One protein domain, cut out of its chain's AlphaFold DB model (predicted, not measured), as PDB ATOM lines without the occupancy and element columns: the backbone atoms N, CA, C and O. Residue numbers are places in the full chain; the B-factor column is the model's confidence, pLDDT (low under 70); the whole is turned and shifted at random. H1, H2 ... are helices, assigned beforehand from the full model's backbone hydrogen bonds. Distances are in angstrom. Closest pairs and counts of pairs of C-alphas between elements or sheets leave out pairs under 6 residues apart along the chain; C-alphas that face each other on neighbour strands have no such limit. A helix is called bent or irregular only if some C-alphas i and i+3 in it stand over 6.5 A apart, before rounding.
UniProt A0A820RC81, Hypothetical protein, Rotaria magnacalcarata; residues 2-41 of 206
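AT A GLANCE: This is residues 2 to 41 of the 206 residues of the protein "Hypothetical protein" of Rotaria magnacalcarata (UniProt A0A820RC81). Two helices meet near their ends as an open V: H1 comes in to the corner, the chain turns at residues 19 to 21, and H2, the longer arm, runs away from it. Little brings the two arms together beyond the corner, and residues 4 to 10 and 26 to 41 stand free. The printed part has 40 residues with two named helices, H1 then H2, and no named strand, and its class is all helix. It is only just extended, close to loose, with a radius of gyration of the C-alphas of 13.6 A, and flat, spanning 41 by 24 by 8 A.

HOW THE PARTS SIT: H1, residues 5 to 18, and H2, residues 22 to 39, are close but not clearly touching, with 2 pairs of C-alphas within 8 A. The closest C-alphas of the two are those of Leu 16 and His 22, 5.0 A apart. Their lines stand at a steep tilt of 62 degrees, and they run opposite ways. Their centres are 19.2 A apart. In H1 and H2 every O i to N i+4 pair is within hydrogen-bond range.

IN THESE COORDINATES: H1 begins at C-alpha 5, at (138.168, 193.894, 143.394), and is 20.1 A long from first to last C-alpha. It ends at C-alpha 18, at (132.008, 211.845, 149.977). H2 begins at His 22 and is 26.1 A long, ending at C-alpha 39, at (152.175, 209.963, 122.528). Neither helix is bent or irregular.

THE WHOLE: The two C-alphas farthest apart, those of Val 2 and Thr 41, are the first and last printed and stand 41.0 A apart. The printed part has no cut, and the link from H1 to H2, 3 residues, is tight. The mean pLDDT of the printed part is 90.0, and no printed residue is under 70.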
ATOM      1  N   VAL A   2     137.730 188.977 152.713       84.44
ATOM      2  CA  VAL A   2     138.501 189.765 151.738       84.44
ATOM      3  C   VAL A   2     137.539 190.336 150.695       84.44
ATOM      4  O   VAL A   2     136.823 189.594 150.030       84.44
ATOM      5  N   LEU A   3     137.500 191.665 150.566       89.00
ATOM      6  CA  LEU A   3     136.661 192.339 149.572       89.00
ATOM      7  C   LEU A   3     137.113 191.963 148.155       89.00
ATOM      8  O   LEU A   3     138.308 192.019 147.846       89.00
ATOM      9  N   THR A   4     136.159 191.676 147.271       93.31
ATOM     10  CA  THR A   4     136.459 191.473 145.847       93.31
ATOM     11  C   THR A   4     136.947 192.778 145.210       93.31
ATOM     12  O   THR A   4     136.644 193.875 145.689       93.31
ATOM     13  N   ASN A   5     137.679 192.698 144.095       90.19
ATOM     14  CA  ASN A   5     138.168 193.894 143.394       90.19
ATOM     15  C   ASN A   5     137.029 194.850 142.997       90.19
ATOM     16  O   ASN A   5     137.166 196.067 143.131       90.19
ATOM     17  N   ALA A   6     135.870 194.309 142.609       89.94
ATOM     18  CA  ALA A   6     134.680 195.099 142.310       89.94
ATOM     19  C   ALA A   6     134.160 195.860 143.545       89.94
ATOM     20  O   ALA A   6     133.848 197.050 143.461       89.94
ATOM     21  N   GLN A   7     134.117 195.201 144.705       91.69
ATOM     22  CA  GLN A   7     133.688 195.815 145.965       91.69
ATOM     23  C   GLN A   7     134.686 196.874 146.454       91.69
ATOM     24  O   GLN A   7     134.272 197.975 146.827       91.69
ATOM     25  N   LYS A   8     135.997 196.599 146.374       92.38
ATOM     26  CA  LYS A   8     137.063 197.576 146.678       92.38
ATOM     27  C   LYS A   8     136.929 198.826 145.806       92.38
ATOM     28  O   LYS A   8     136.951 199.949 146.313       92.38
ATOM     29  N   GLN A   9     136.716 198.644 144.503       88.75
ATOM     30  CA  GLN A   9     136.575 199.753 143.562       88.75
ATOM     31  C   GLN A   9     135.276 200.544 143.771       88.75
ATOM     32  O   GLN A   9     135.276 201.768 143.616       88.75
ATOM     33  N   LYS A  10     134.178 199.883 144.162       90.44
ATOM     34  CA  LYS A  10     132.924 200.550 144.543       90.44
ATOM     35  C   LYS A  10     133.122 201.439 145.775       90.44
ATOM     36  O   LYS A  10     132.815 202.627 145.704       90.44
ATOM     37  N   ARG A  11     133.731 200.903 146.838       91.06
ATOM     38  CA  ARG A  11     134.034 201.643 148.075       91.06
ATOM     39  C   ARG A  11     134.940 202.849 147.816       91.06
ATOM     40  O   ARG A  11     134.675 203.943 148.300       91.06
ATOM     41  N   TYR A  12     135.965 202.688 146.977       90.38
ATOM     42  CA  TYR A  12     136.823 203.797 146.552       90.38
ATOM     43  C   TYR A  12     136.043 204.909 145.826       90.38
ATOM     44  O   TYR A  12     136.227 206.091 146.120       90.38
ATOM     45  N   ARG A  13     135.132 204.551 144.908       86.62
ATOM     46  CA  ARG A  13     134.283 205.525 144.194       86.62
ATOM     47  C   ARG A  13     133.333 206.266 145.132       86.62
ATOM     48  O   ARG A  13     133.097 207.450 144.918       86.62
ATOM     49  N   GLU A  14     132.782 205.587 146.132       90.06
ATOM     50  CA  GLU A  14     131.921 206.203 147.149       90.06
ATOM     51  C   GLU A  14     132.717 207.172 148.028       90.06
ATOM     52  O   GLU A  14     132.333 208.334 148.142       90.06
ATOM     53  N   ASN A  15     133.896 206.767 148.503       91.69
ATOM     54  CA  ASN A  15     134.790 207.638 149.269       91.69
ATOM     55  C   ASN A  15     135.202 208.897 148.484       91.69
ATOM     56  O   ASN A  15     135.261 209.986 149.049       91.69
ATOM     57  N   LEU A  16     135.444 208.783 147.172       89.31
ATOM     58  CA  LEU A  16     135.727 209.938 146.312       89.31
ATOM     59  C   LEU A  16     134.539 210.898 146.169       89.31
ATOM     60  O   LEU A  16     134.752 212.095 145.981       89.31
ATOM     61  N   LYS A  17     133.300 210.391 146.215       87.75
ATOM     62  CA  LYS A  17     132.096 211.235 146.182       87.75
ATOM     63  C   LYS A  17     131.908 211.965 147.505       87.75
ATOM     64  O   LYS A  17     131.654 213.161 147.478       87.75
ATOM     65  N   VAL A  18     132.088 211.263 148.626       89.62
ATOM     66  CA  VAL A  18     132.008 211.845 149.977       89.62
ATOM     67  C   VAL A  18     133.041 212.959 150.150       89.62
ATOM     68  O   VAL A  18     132.719 214.021 150.663       89.62
ATOM     69  N   LYS A  19     134.262 212.758 149.645       90.88
ATOM     70  CA  LYS A  19     135.337 213.760 149.697       90.88
ATOM     71  C   LYS A  19     135.211 214.889 148.660       90.88
ATOM     72  O   LYS A  19     136.109 215.713 148.581       90.88
ATOM     73  N   GLY A  20     134.196 214.896 147.789       87.69
ATOM     74  CA  GLY A  20     134.047 215.889 146.706       87.69
ATOM     75  C   GLY A  20     135.060 215.784 145.546       87.69
ATOM     76  O   GLY A  20     134.836 216.335 144.472       87.69
ATOM     77  N   LEU A  21     136.127 214.991 145.690       90.94
ATOM     78  CA  LEU A  21     137.239 214.842 144.733       90.94
ATOM     79  C   LEU A  21     136.889 214.074 143.444       90.94
ATOM     80  O   LEU A  21     137.718 213.903 142.546       90.94
ATOM     81  N   HIS A  22     135.666 213.561 143.331       86.00
ATOM     82  CA  HIS A  22     135.251 212.739 142.197       86.00
ATOM     83  C   HIS A  22     135.354 213.472 140.846       86.00
ATOM     84  O   HIS A  22     135.731 212.858 139.843       86.00
ATOM     85  N   HIS A  23     135.032 214.769 140.798       86.88
ATOM     86  CA  HIS A  23     135.138 215.554 139.565       86.88
ATOM     87  C   HIS A  23     136.602 215.761 139.154       86.88
ATOM     88  O   HIS A  23     136.975 215.452 138.022       86.88
ATOM     89  N   GLU A  24     137.452 216.178 140.089       89.25
ATOM     90  CA  GLU A  24     138.881 216.394 139.848       89.25
ATOM     91  C   GLU A  24     139.588 215.127 139.364       89.25
ATOM     92  O   GLU A  24     140.381 215.162 138.419       89.25
ATOM     93  N   MET A  25     139.259 213.978 139.958       88.44
ATOM     94  CA  MET A  25     139.813 212.691 139.543       88.44
ATOM     95  C   MET A  25     139.426 212.322 138.109       88.44
ATOM     96  O   MET A  25     140.266 211.803 137.368       88.44
ATOM     97  N   LYS A  26     138.193 212.634 137.687       88.81
ATOM     98  CA  LYS A  26     137.780 212.473 136.285       88.81
ATOM     99  C   LYS A  26     138.592 213.378 135.367       88.81
ATOM    100  O   LYS A  26     139.136 212.884 134.385       88.81
ATOM    101  N   VAL A  27     138.739 214.656 135.714       90.00
ATOM    102  CA  VAL A  27     139.524 215.617 134.923       90.00
ATOM    103  C   VAL A  27     140.979 215.153 134.780       90.00
ATOM    104  O   VAL A  27     141.501 215.108 133.665       90.00
ATOM    105  N   LYS A  28     141.626 214.724 135.874       92.00
ATOM    106  CA  LYS A  28     143.001 214.184 135.852       92.00
ATOM    107  C   LYS A  28     143.121 212.932 134.981       92.00
ATOM    108  O   LYS A  28     144.123 212.765 134.289       92.00
ATOM    109  N   HIS A  29     142.137 212.037 135.018       91.12
ATOM    110  CA  HIS A  29     142.130 210.847 134.169       91.12
ATOM    111  C   HIS A  29     141.967 211.208 132.686       91.12
ATOM    112  O   HIS A  29     142.734 210.723 131.858       91.12
ATOM    113  N   THR A  30     141.043 212.113 132.352       89.31
ATOM    114  CA  THR A  30     140.855 212.602 130.979       89.31
ATOM    115  C   THR A  30     142.126 213.251 130.434       89.31
ATOM    116  O   THR A  30     142.520 212.946 129.310       89.31
ATOM    117  N   LYS A  31     142.811 214.083 131.234       92.69
ATOM    118  CA  LYS A  31     144.107 214.681 130.866       92.69
ATOM    119  C   LYS A  31     145.161 213.608 130.574       92.69
ATOM    120  O   LYS A  31     145.770 213.639 129.510       92.69
ATOM    121  N   ARG A  32     145.312 212.616 131.463       92.25
ATOM    122  CA  ARG A  32     146.239 211.485 131.269       92.25
ATOM    123  C   ARG A  32     145.947 210.701 129.990       92.25
ATOM    124  O   ARG A  32     146.860 210.424 129.226       92.25
ATOM    125  N   MET A  33     144.678 210.389 129.730       90.44
ATOM    126  CA  MET A  33     144.274 209.676 128.515       90.44
ATOM    127  C   MET A  33     144.502 210.506 127.246       90.44
ATOM    128  O   MET A  33     144.857 209.943 126.216       90.44
ATOM    129  N   LYS A  34     144.322 211.833 127.305       91.94
ATOM    130  CA  LYS A  34     144.623 212.734 126.182       91.94
ATOM    131  C   LYS A  34     146.116 212.716 125.846       91.94
ATOM    132  O   LYS A  34     146.449 212.534 124.683       91.94
ATOM    133  N   ILE A  35     146.977 212.837 126.858       93.25
ATOM    134  CA  ILE A  35     148.438 212.775 126.697       93.25
ATOM    135  C   ILE A  35     148.849 211.410 126.139       93.25
ATOM    136  O   ILE A  35     149.520 211.347 125.119       93.25
ATOM    137  N   TYR A  36     148.358 210.316 126.732       90.94
ATOM    138  CA  TYR A  36     148.620 208.959 126.246       90.94
ATOM    139  C   TYR A  36     148.289 208.805 124.754       90.94
ATOM    140  O   TYR A  36     149.111 208.314 123.993       90.94
ATOM    141  N   ARG A  37     147.119 209.294 124.312       87.19
ATOM    142  CA  ARG A  37     146.726 209.266 122.893       87.19
ATOM    143  C   ARG A  37     147.646 210.091 121.995       87.19
ATOM    144  O   ARG A  37     147.856 209.704 120.854       87.19
ATOM    145  N   GLN A  38     148.151 211.223 122.482       88.81
ATOM    146  CA  GLN A  38     149.069 212.085 121.732       88.81
ATOM    147  C   GLN A  38     150.454 211.449 121.573       88.81
ATOM    148  O   GLN A  38     151.092 211.650 120.548       88.81
ATOM    149  N   CYS A  39     150.890 210.660 122.556       92.69
ATOM    150  CA  CYS A  39     152.175 209.963 122.528       92.69
ATOM    151  C   CYS A  39     152.157 208.653 121.717       92.69
ATOM    152  O   CYS A  39     153.214 208.070 121.502       92.69
ATOM    153  N   LEU A  40     150.990 208.166 121.275       92.06
ATOM    154  CA  LEU A  40     150.897 206.957 120.452       92.06
ATOM    155  C   LEU A  40     151.358 207.231 119.015       92.06
ATOM    156  O   LEU A  40     150.793 208.075 118.316       92.06
ATOM    157  N   THR A  41     152.325 206.447 118.540       91.06
ATOM    158  CA  THR A  41     152.858 206.509 117.172       91.06
ATOM    159  C   THR A  41     152.974 205.109 116.555       91.06
ATOM    160  O   THR A  41     152.854 204.094 117.246       91.06
TER     161      THR A  41